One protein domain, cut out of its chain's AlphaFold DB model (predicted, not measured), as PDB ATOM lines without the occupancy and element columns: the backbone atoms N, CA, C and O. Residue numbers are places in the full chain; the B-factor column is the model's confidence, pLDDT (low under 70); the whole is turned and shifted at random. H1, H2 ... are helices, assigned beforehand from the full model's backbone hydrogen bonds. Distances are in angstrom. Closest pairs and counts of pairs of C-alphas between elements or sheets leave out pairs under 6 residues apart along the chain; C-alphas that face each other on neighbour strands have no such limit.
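Overview. This is residues 15 to 37 and 63 to 124 of the 187 residues of an uncharacterized protein of Phytophthora parasitica (strain INRA-310) (UniProt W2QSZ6). Two long helices, H3 and H6, meet at a slant, the last part of H3 beside the middle of H6. H1 packs on the first part of H3, H4 on H6, and H5 lies far from H1. Printed are 85 residues with six named helices, all helix, compact, radius of gyration of the C-alphas 13.1 A, spans 39 by 33 by 22 A.

Along the chain. Find H1, residues 17 to 23, from C-alpha 17 at (147.334, 220.197, 112.670), then H2, 30 to 36. H3, 65 to 81, runs 24.2 A; H4 is 86 to 92, H5 100 to 103. H6, 107 to 124, runs 26.0 A to (155.788, 229.097, 136.519).

Arrangement. H1 touches residues 67 to 71 of H3, closest C-alphas Glu 19 and Ala 70, 6.1 A. H3 and H6 only just touch, 3 pairs of C-alphas within 8 A, at a steep tilt of 53 degrees, closest Tyr 76 and Tyr 113, 6.0 A. Every O i to N i+4 pair is within hydrogen-bond range in H1, H2, H3, H4 and H6; H5 is too short.

Size, cuts and confidence. Across the cut, residues 38 to 62, C-alphas 37 and 63 are 12.9 A apart. Residues 15 to 37 are among those under pLDDT 70.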
ATOM      1  N   VAL A  15     148.112 224.562 118.489       42.81
ATOM      2  CA  VAL A  15     148.610 223.221 118.191       42.81
ATOM      3  C   VAL A  15     148.405 223.002 116.699       42.81
ATOM      4  O   VAL A  15     147.282 222.806 116.234       42.81
ATOM      5  N   SER A  16     149.491 223.092 115.932       50.41
ATOM      6  CA  SER A  16     149.440 222.902 114.484       50.41
ATOM      7  C   SER A  16     148.727 221.576 114.171       50.41
ATOM      8  O   SER A  16     148.928 220.595 114.893       50.41
ATOM      9  N   PRO A  17     147.937 221.468 113.085       52.16
ATOM     10  CA  PRO A  17     147.334 220.197 112.670       52.16
ATOM     11  C   PRO A  17     148.357 219.053 112.563       52.16
ATOM     12  O   PRO A  17     148.007 217.879 112.675       52.16
ATOM     13  N   VAL A  18     149.628 219.406 112.354       45.38
ATOM     14  CA  VAL A  18     150.791 218.522 112.425       45.38
ATOM     15  C   VAL A  18     151.038 218.024 113.852       45.38
ATOM     16  O   VAL A  18     151.060 216.819 114.071       45.38
ATOM     17  N   GLU A  19     151.152 218.919 114.831       47.81
ATOM     18  CA  GLU A  19     151.390 218.584 116.243       47.81
ATOM     19  C   GLU A  19     150.267 217.697 116.811       47.81
ATOM     20  O   GLU A  19     150.549 216.699 117.474       47.81
ATOM     21  N   ALA A  20     149.004 217.963 116.457       53.66
ATOM     22  CA  ALA A  20     147.866 217.129 116.852       53.66
ATOM     23  C   ALA A  20     147.915 215.707 116.250       53.66
ATOM     24  O   ALA A  20     147.590 214.726 116.926       53.66
ATOM     25  N   LYS A  21     148.352 215.572 114.989       50.25
ATOM     26  CA  LYS A  21     148.517 214.269 114.314       50.25
ATOM     27  C   LYS A  21     149.681 213.460 114.870       50.25
ATOM     28  O   LYS A  21     149.587 212.234 114.918       50.25
ATOM     29  N   ILE A  22     150.759 214.124 115.287       50.78
ATOM     30  CA  ILE A  22     151.878 213.452 115.947       50.78
ATOM     31  C   ILE A  22     151.402 212.975 117.326       50.78
ATOM     32  O   ILE A  22     151.579 211.796 117.621       50.78
ATOM     33  N   GLN A  23     150.690 213.819 118.099       52.09
ATOM     34  CA  GLN A  23     150.203 213.513 119.459       52.09
ATOM     35  C   GLN A  23     149.400 212.199 119.546       52.09
ATOM     36  O   GLN A  23     149.532 211.453 120.517       52.09
ATOM     37  N   HIS A  24     148.603 211.888 118.520       45.97
ATOM     38  CA  HIS A  24     147.752 210.696 118.484       45.97
ATOM     39  C   HIS A  24     148.511 209.374 118.229       45.97
ATOM     40  O   HIS A  24     148.001 208.316 118.581       45.97
ATOM     41  N   ASN A  25     149.731 209.425 117.675       47.09
ATOM     42  CA  ASN A  25     150.534 208.256 117.278       47.09
ATOM     43  C   ASN A  25     151.804 208.055 118.142       47.09
ATOM     44  O   ASN A  25     152.732 207.362 117.727       47.09
ATOM     45  N   TYR A  26     151.879 208.676 119.324       50.94
ATOM     46  CA  TYR A  26     153.087 208.677 120.160       50.94
ATOM     47  C   TYR A  26     153.368 207.349 120.858       50.94
ATOM     48  O   TYR A  26     152.600 206.921 121.718       50.94
ATOM     49  N   ASP A  27     154.564 206.806 120.625       49.59
ATOM     50  CA  ASP A  27     155.175 205.810 121.502       49.59
ATOM     51  C   ASP A  27     156.463 206.362 122.143       49.59
ATOM     52  O   ASP A  27     157.296 206.997 121.492       49.59
ATOM     53  N   LYS A  28     156.652 206.133 123.448       49.41
ATOM     54  CA  LYS A  28     157.756 206.702 124.254       49.41
ATOM     55  C   LYS A  28     159.141 206.224 123.793       49.41
ATOM     56  O   LYS A  28     160.147 206.873 124.081       49.41
ATOM     57  N   ARG A  29     159.201 205.099 123.071       49.66
ATOM     58  CA  ARG A  29     160.427 204.540 122.474       49.66
ATOM     59  C   ARG A  29     160.907 205.348 121.258       49.66
ATOM     60  O   ARG A  29     162.109 205.452 121.039       49.66
ATOM     61  N   TRP A  30     159.983 205.989 120.539       51.09
ATOM     62  CA  TRP A  30     160.216 206.695 119.274       51.09
ATOM     63  C   TRP A  30     161.004 208.010 119.430       51.09
ATOM     64  O   TRP A  30     161.928 208.291 118.672       51.09
ATOM     65  N   LEU A  31     160.725 208.784 120.487       53.41
ATOM     66  CA  LEU A  31     161.426 210.046 120.780       53.41
ATOM     67  C   LEU A  31     162.915 209.860 121.104       53.41
ATOM     68  O   LEU A  31     163.723 210.762 120.876       53.41
ATOM     69  N   ARG A  32     163.283 208.691 121.645       48.12
ATOM     70  CA  ARG A  32     164.680 208.362 121.946       48.12
ATOM     71  C   ARG A  32     165.472 208.108 120.657       48.12
ATOM     72  O   ARG A  32     166.620 208.537 120.576       48.12
ATOM     73  N   GLY A  33     164.836 207.495 119.653       50.84
ATOM     74  CA  GLY A  33     165.383 207.331 118.301       50.84
ATOM     75  C   GLY A  33     165.609 208.678 117.623       50.84
ATOM     76  O   GLY A  33     166.731 209.003 117.270       50.84
ATOM     77  N   TYR A  34     164.614 209.566 117.591       51.06
ATOM     78  CA  TYR A  34     164.741 210.855 116.887       51.06
ATOM     79  C   TYR A  34     165.793 211.821 117.476       51.06
ATOM     80  O   TYR A  34     166.368 212.652 116.768       51.06
ATOM     81  N   ALA A  35     166.075 211.715 118.780       44.16
ATOM     82  CA  ALA A  35     167.155 212.463 119.428       44.16
ATOM     83  C   ALA A  35     168.559 211.922 119.080       44.16
ATOM     84  O   ALA A  35     169.537 212.669 119.155       44.16
ATOM     85  N   THR A  36     168.654 210.648 118.686       45.91
ATOM     86  CA  THR A  36     169.910 209.923 118.438       45.91
ATOM     87  C   THR A  36     170.152 209.598 116.954       45.91
ATOM     88  O   THR A  36     171.297 209.450 116.552       45.91
ATOM     89  N   GLU A  37     169.130 209.612 116.096       41.38
ATOM     90  CA  GLU A  37     169.160 209.150 114.692       41.38
ATOM     91  C   GLU A  37     169.924 210.045 113.694       41.38
ATOM     92  O   GLU A  37     169.941 209.756 112.501       41.38
ATOM     93  N   GLY A  63     163.110 215.332 106.465       56.88
ATOM     94  CA  GLY A  63     163.593 216.472 105.681       56.88
ATOM     95  C   GLY A  63     162.648 217.678 105.634       56.88
ATOM     96  O   GLY A  63     163.006 218.685 105.025       56.88
ATOM     97  N   ASN A  64     161.472 217.623 106.279       72.62
ATOM     98  CA  ASN A  64     160.650 218.812 106.500       72.62
ATOM     99  C   ASN A  64     161.075 219.492 107.821       72.62
ATOM    100  O   ASN A  64     160.814 218.945 108.898       72.62
ATOM    101  N   PRO A  65     161.668 220.700 107.777       69.94
ATOM    102  CA  PRO A  65     162.172 221.381 108.969       69.94
ATOM    103  C   PRO A  65     161.067 221.751 109.972       69.94
ATOM    104  O   PRO A  65     161.331 221.818 111.171       69.94
ATOM    105  N   GLU A  66     159.832 221.975 109.516       71.00
ATOM    106  CA  GLU A  66     158.695 222.275 110.396       71.00
ATOM    107  C   GLU A  66     158.231 221.029 111.154       71.00
ATOM    108  O   GLU A  66     157.929 221.103 112.347       71.00
ATOM    109  N   TRP A  67     158.234 219.873 110.485       72.56
ATOM    110  CA  TRP A  67     157.927 218.586 111.105       72.56
ATOM    111  C   TRP A  67     158.986 218.213 112.145       72.56
ATOM    112  O   TRP A  67     158.656 217.886 113.284       72.56
ATOM    113  N   GLU A  68     160.264 218.341 111.788       69.75
ATOM    114  CA  GLU A  68     161.381 218.115 112.708       69.75
ATOM    115  C   GLU A  68     161.316 219.054 113.919       69.75
ATOM    116  O   GLU A  68     161.510 218.620 115.056       69.75
ATOM    117  N   ALA A  69     160.980 220.330 113.712       74.75
ATOM    118  CA  ALA A  69     160.801 221.282 114.802       74.75
ATOM    119  C   ALA A  69     159.625 220.911 115.724       74.75
ATOM    120  O   ALA A  69     159.771 220.996 116.945       74.75
ATOM    121  N   ALA A  70     158.488 220.479 115.169       74.06
ATOM    122  CA  ALA A  70     157.320 220.050 115.938       74.06
ATOM    123  C   ALA A  70     157.621 218.811 116.796       74.06
ATOM    124  O   ALA A  70     157.358 218.803 118.000       74.06
ATOM    125  N   VAL A  71     158.263 217.795 116.211       75.31
ATOM    126  CA  VAL A  71     158.689 216.588 116.937       75.31
ATOM    127  C   VAL A  71     159.654 216.943 118.070       75.31
ATOM    128  O   VAL A  71     159.501 216.450 119.188       75.31
ATOM    129  N   MET A  72     160.612 217.841 117.818       80.50
ATOM    130  CA  MET A  72     161.560 218.275 118.845       80.50
ATOM    131  C   MET A  72     160.895 219.067 119.976       80.50
ATOM    132  O   MET A  72     161.265 218.875 121.132       80.50
ATOM    133  N   ARG A  73     159.895 219.913 119.691       81.69
ATOM    134  CA  ARG A  73     159.120 220.602 120.742       81.69
ATOM    135  C   ARG A  73     158.405 219.613 121.656       81.69
ATOM    136  O   ARG A  73     158.452 219.762 122.875       81.69
ATOM    137  N   LEU A  74     157.798 218.584 121.076       80.88
ATOM    138  CA  LEU A  74     157.114 217.537 121.828       80.88
ATOM    139  C   LEU A  74     158.104 216.682 122.636       80.88
ATOM    140  O   LEU A  74     157.811 216.308 123.772       80.88
ATOM    141  N   ALA A  75     159.312 216.449 122.112       81.69
ATOM    142  CA  ALA A  75     160.401 215.829 122.864       81.69
ATOM    143  C   ALA A  75     160.807 216.667 124.091       81.69
ATOM    144  O   ALA A  75     160.925 216.125 125.189       81.69
ATOM    145  N   TYR A  76     160.968 217.987 123.926       88.00
ATOM    146  CA  TYR A  76     161.316 218.900 125.022       88.00
ATOM    147  C   TYR A  76     160.266 218.888 126.123       88.00
ATOM    148  O   TYR A  76     160.613 218.740 127.293       88.00
ATOM    149  N   GLN A  77     158.991 218.981 125.745       84.75
ATOM    150  CA  GLN A  77     157.890 218.889 126.692       84.75
ATOM    151  C   GLN A  77     157.923 217.558 127.446       84.75
ATOM    152  O   GLN A  77     157.887 217.540 128.672       84.75
ATOM    153  N   HIS A  78     158.070 216.441 126.732       84.31
ATOM    154  CA  HIS A  78     158.115 215.122 127.353       84.31
ATOM    155  C   HIS A  78     159.268 214.973 128.358       84.31
ATOM    156  O   HIS A  78     159.087 214.380 129.424       84.31
ATOM    157  N   TRP A  79     160.456 215.492 128.041       86.56
ATOM    158  CA  TRP A  79     161.601 215.446 128.953       86.56
ATOM    159  C   TRP A  79     161.400 216.332 130.178       86.56
ATOM    160  O   TRP A  79     161.680 215.881 131.289       86.56
ATOM    161  N   PHE A  80     160.873 217.539 129.982       90.12
ATOM    162  CA  PHE A  80     160.582 218.472 131.064       90.12
ATOM    163  C   PHE A  80     159.526 217.904 132.022       90.12
ATOM    164  O   PHE A  80     159.790 217.763 133.216       90.12
ATOM    165  N   ASP A  81     158.379 217.470 131.494       83.81
ATOM    166  CA  ASP A  81     157.282 216.885 132.276       83.81
ATOM    167  C   ASP A  81     157.705 215.564 132.945       83.81
ATOM    168  O   ASP A  81     157.273 215.232 134.049       83.81
ATOM    169  N   GLY A  82     158.598 214.813 132.295       80.94
ATOM    170  CA  GLY A  82     159.216 213.596 132.820       80.94
ATOM    171  C   GLY A  82     160.357 213.831 133.818       80.94
ATOM    172  O   GLY A  82     161.081 212.872 134.125       80.94
ATOM    173  N   GLY A  83     160.562 215.074 134.267       83.44
ATOM    174  CA  GLY A  83     161.532 215.461 135.293       83.44
ATOM    175  C   GLY A  83     162.993 215.227 134.909       83.44
ATOM    176  O   GLY A  83     163.814 214.961 135.783       83.44
ATOM    177  N   LYS A  84     163.326 215.235 133.612       85.19
ATOM    178  CA  LYS A  84     164.698 215.009 133.138       85.19
ATOM    179  C   LYS A  84     165.565 216.229 133.422       85.19
ATOM    180  O   LYS A  84     165.213 217.353 133.063       85.19
ATOM    181  N   THR A  85     166.727 215.994 134.019       88.75
ATOM    182  CA  THR A  85     167.721 217.040 134.253       88.75
ATOM    183  C   THR A  85     168.405 217.448 132.947       88.75
ATOM    184  O   THR A  85     168.349 216.740 131.938       88.75
ATOM    185  N   LEU A  86     169.092 218.595 132.954       89.38
ATOM    186  CA  LEU A  86     169.909 219.005 131.811       89.38
ATOM    187  C   LEU A  86     170.967 217.946 131.469       89.38
ATOM    188  O   LEU A  86     171.174 217.664 130.292       89.38
ATOM    189  N   ASP A  87     171.585 217.321 132.473       85.06
ATOM    190  CA  ASP A  87     172.588 216.273 132.263       85.06
ATOM    191  C   ASP A  87     171.967 214.985 131.687       85.06
ATOM    192  O   ASP A  87     172.552 214.391 130.779       85.06
ATOM    193  N   ASP A  88     170.746 214.613 132.093       83.25
ATOM    194  CA  ASP A  88     170.012 213.501 131.466       83.25
ATOM    195  C   ASP A  88     169.757 213.767 129.979       83.25
ATOM    196  O   ASP A  88     169.916 212.878 129.143       83.25
ATOM    197  N   VAL A  89     169.382 214.998 129.620       86.12
ATOM    198  CA  VAL A  89     169.125 215.355 128.218       86.12
ATOM    199  C   VAL A  89     170.419 215.449 127.410       86.12
ATOM    200  O   VAL A  89     170.425 215.058 126.242       86.12
ATOM    201  N   ARG A  90     171.543 215.864 128.015       86.56
ATOM    202  CA  ARG A  90     172.866 215.750 127.372       86.56
ATOM    203  C   ARG A  90     173.176 214.302 127.007       86.56
ATOM    204  O   ARG A  90     173.639 214.061 125.895       86.56
ATOM    205  N   LEU A  91     172.900 213.370 127.921       82.56
ATOM    206  CA  LEU A  91     173.103 211.941 127.693       82.56
ATOM    207  C   LEU A  91     172.169 211.404 126.601       82.56
ATOM    208  O   LEU A  91     172.627 210.703 125.707       82.56
ATOM    209  N   ILE A  92     170.883 211.772 126.626       82.81
ATOM    210  CA  ILE A  92     169.899 211.383 125.596       82.81
ATOM    211  C   ILE A  92     170.322 211.865 124.202       82.81
ATOM    212  O   ILE A  92     170.102 211.166 123.220       82.81
ATOM    213  N   MET A  93     170.930 213.049 124.110       83.94
ATOM    214  CA  MET A  93     171.415 213.620 122.851       83.94
ATOM    215  C   MET A  93     172.831 213.167 122.466       83.94
ATOM    216  O   MET A  93     173.383 213.693 121.492       83.94
ATOM    217  N   SER A  94     173.412 212.230 123.224       83.06
ATOM    218  CA  SER A  94     174.771 211.711 123.047       83.06
ATOM    219  C   SER A  94     175.832 212.813 122.987       83.06
ATOM    220  O   SER A  94     176.793 212.728 122.226       83.06
ATOM    221  N   LEU A  95     175.652 213.888 123.761       82.19
ATOM    222  CA  LEU A  95     176.609 214.988 123.762       82.19
ATOM    223  C   LEU A  95     177.888 214.593 124.512       82.19
ATOM    224  O   LEU A  95     177.797 214.103 125.641       82.19
ATOM    225  N   PRO A  96     179.073 214.884 123.947       77.19
ATOM    226  CA  PRO A  96     180.339 214.617 124.616       77.19
ATOM    227  C   PRO A  96     180.544 215.541 125.832       77.19
ATOM    228  O   PRO A  96     179.696 216.379 126.190       77.19
ATOM    229  N   ALA A  97     181.687 215.374 126.501       72.75
ATOM    230  CA  ALA A  97     182.050 216.132 127.692       72.75
ATOM    231  C   ALA A  97     181.968 217.660 127.473       72.75
ATOM    232  O   ALA A  97     182.014 218.175 126.349       72.75
ATOM    233  N   LYS A  98     181.788 218.409 128.571       62.31
ATOM    234  CA  LYS A  98     181.629 219.875 128.548       62.31
ATOM    235  C   LYS A  98     182.885 220.517 127.926       62.31
ATOM    236  O   LYS A  98     183.928 220.547 128.563       62.31
ATOM    237  N   GLY A  99     182.770 221.001 126.685       63.22
ATOM    238  CA  GLY A  99     183.859 221.604 125.900       63.22
ATOM    239  C   GLY A  99     183.886 221.118 124.446       63.22
ATOM    240  O   GLY A  99     183.901 221.928 123.527       63.22
ATOM    241  N   GLU A 100     183.762 219.808 124.230       70.06
ATOM    242  CA  GLU A 100     183.779 219.184 122.892       70.06
ATOM    243  C   GLU A 100     182.400 219.194 122.218       70.06
ATOM    244  O   GLU A 100     182.269 219.062 121.002       70.06
ATOM    245  N   ALA A 101     181.345 219.396 123.012       74.50
ATOM    246  CA  ALA A 101     179.966 219.324 122.545       74.50
ATOM    247  C   ALA A 101     179.575 220.442 121.572       74.50
ATOM    248  O   ALA A 101     178.593 220.276 120.866       74.50
ATOM    249  N   VAL A 102     180.320 221.552 121.502       75.38
ATOM    250  CA  VAL A 102     179.951 222.724 120.684       75.38
ATOM    251  C   VAL A 102     179.911 222.402 119.185       75.38
ATOM    252  O   VAL A 102     179.076 222.947 118.468       75.38
ATOM    253  N   GLY A 103     180.769 221.487 118.720       76.31
ATOM    254  CA  GLY A 103     180.796 221.026 117.327       76.31
ATOM    255  C   GLY A 103     179.831 219.878 117.016       76.31
ATOM    256  O   GLY A 103     179.769 219.429 115.875       76.31
ATOM    257  N   HIS A 104     179.092 219.374 118.009       83.19
ATOM    258  CA  HIS A 104     178.216 218.220 117.832       83.19
ATOM    259  C   HIS A 104     176.895 218.612 117.154       83.19
ATOM    260  O   HIS A 104     176.296 219.641 117.466       83.19
ATOM    261  N   THR A 105     176.377 217.750 116.280       82.94
ATOM    262  CA  THR A 105     175.148 217.995 115.495       82.94
ATOM    263  C   THR A 105     173.917 218.278 116.365       82.94
ATOM    264  O   THR A 105     173.052 219.072 115.997       82.94
ATOM    265  N   ASN A 106     173.854 217.680 117.557       84.44
ATOM    266  CA  ASN A 106     172.768 217.889 118.521       84.44
ATOM    267  C   ASN A 106     172.973 219.085 119.468       84.44
ATOM    268  O   ASN A 106     172.080 219.388 120.257       84.44
ATOM    269  N   TRP A 107     174.102 219.798 119.402       85.75
ATOM    270  CA  TRP A 107     174.382 220.909 120.317       85.75
ATOM    271  C   TRP A 107     173.339 222.022 120.241       85.75
ATOM    272  O   TRP A 107     172.814 222.461 121.263       85.75
ATOM    273  N   GLY A 108     172.964 222.425 119.024       86.50
ATOM    274  CA  GLY A 108     171.924 223.434 118.817       86.50
ATOM    275  C   GLY A 108     170.552 222.994 119.340       86.50
ATOM    276  O   GLY A 108     169.806 223.813 119.871       86.50
ATOM    277  N   LYS A 109     170.226 221.696 119.250       86.25
ATOM    278  CA  LYS A 109     168.989 221.133 119.820       86.25
ATOM    279  C   LYS A 109     169.025 221.181 121.352       86.25
ATOM    280  O   LYS A 109     168.055 221.589 121.981       86.25
ATOM    281  N   TYR A 110     170.166 220.855 121.953       89.38
ATOM    282  CA  TYR A 110     170.351 220.945 123.398       89.38
ATOM    283  C   TYR A 110     170.233 222.379 123.924       89.38
ATOM    284  O   TYR A 110     169.551 222.606 124.919       89.38
ATOM    285  N   LEU A 111     170.829 223.366 123.243       91.06
ATOM    286  CA  LEU A 111     170.681 224.775 123.625       91.06
ATOM    287  C   LEU A 111     169.217 225.230 123.590       91.06
ATOM    288  O   LEU A 111     168.760 225.869 124.534       91.06
ATOM    289  N   LYS A 112     168.455 224.818 122.569       90.62
ATOM    290  CA  LYS A 112     167.008 225.076 122.503       90.62
ATOM    291  C   LYS A 112     166.241 224.425 123.658       90.62
ATOM    292  O   LYS A 112     165.297 225.023 124.162       90.62
ATOM    293  N   TYR A 113     166.642 223.234 124.112       90.75
ATOM    294  CA  TYR A 113     166.056 222.633 125.315       90.75
ATOM    295  C   TYR A 113     166.389 223.436 126.582       90.75
ATOM    296  O   TYR A 113     165.516 223.667 127.410       90.75
ATOM    297  N   VAL A 114     167.625 223.926 126.726       92.94
ATOM    298  CA  VAL A 114     168.004 224.797 127.854       92.94
ATOM    299  C   VAL A 114     167.165 226.081 127.868       92.94
ATOM    300  O   VAL A 114     166.726 226.516 128.933       92.94
ATOM    301  N   GLU A 115     166.924 226.690 126.707       93.62
ATOM    302  CA  GLU A 115     166.030 227.849 126.571       93.62
ATOM    303  C   GLU A 115     164.585 227.500 126.941       93.62
ATOM    304  O   GLU A 115     163.962 228.237 127.705       93.62
ATOM    305  N   TYR A 116     164.088 226.352 126.477       91.12
ATOM    306  CA  TYR A 116     162.760 225.843 126.818       91.12
ATOM    307  C   TYR A 116     162.575 225.678 128.335       91.12
ATOM    308  O   TYR A 116     161.580 226.142 128.888       91.12
ATOM    309  N   VAL A 117     163.551 225.083 129.034       92.38
ATOM    310  CA  VAL A 117     163.518 224.924 130.501       92.38
ATOM    311  C   VAL A 117     163.419 226.288 131.190       92.38
ATOM    312  O   VAL A 117     162.537 226.490 132.024       92.38
ATOM    313  N   LYS A 118     164.261 227.254 130.800       92.88
ATOM    314  CA  LYS A 118     164.233 228.617 131.360       92.88
ATOM    315  C   LYS A 118     162.898 229.315 131.124       92.88
ATOM    316  O   LYS A 118     162.411 230.043 131.989       92.88
ATOM    317  N   GLU A 119     162.310 229.128 129.947       93.25
ATOM    318  CA  GLU A 119     160.998 229.676 129.629       93.25
ATOM    319  C   GLU A 119     159.909 229.077 130.524       93.25
ATOM    320  O   GLU A 119     159.126 229.837 131.092       93.25
ATOM    321  N   LYS A 120     159.909 227.756 130.739       90.50
ATOM    322  CA  LYS A 120     158.959 227.098 131.646       90.50
ATOM    323  C   LYS A 120     159.122 227.516 133.102       90.50
ATOM    324  O   LYS A 120     158.125 227.774 133.776       90.50
ATOM    325  N   GLU A 121     160.351 227.665 133.579       88.62
ATOM    326  CA  GLU A 121     160.618 228.196 134.920       88.62
ATOM    327  C   GLU A 121     160.083 229.628 135.076       88.62
ATOM    328  O   GLU A 121     159.436 229.956 136.073       88.62
ATOM    329  N   ARG A 122     160.286 230.475 134.061       91.12
ATOM    330  CA  ARG A 122     159.757 231.844 134.029       91.12
ATOM    331  C   ARG A 122     158.229 231.870 133.979       91.12
ATOM    332  O   ARG A 122     157.622 232.676 134.678       91.12
ATOM    333  N   GLU A 123     157.598 231.018 133.174       90.81
ATOM    334  CA  GLU A 123     156.137 230.876 133.129       90.81
ATOM    335  C   GLU A 123     155.575 230.493 134.504       90.81
ATOM    336  O   GLU A 123     154.632 231.129 134.976       90.81
ATOM    337  N   ALA A 124     156.187 229.516 135.179       86.94
ATOM    338  CA  ALA A 124     155.788 229.097 136.519       86.94
ATOM    339  C   ALA A 124     155.946 230.230 137.548       86.94
ATOM    340  O   ALA A 124     155.037 230.480 138.344       86.94
TER     341      ALA A 124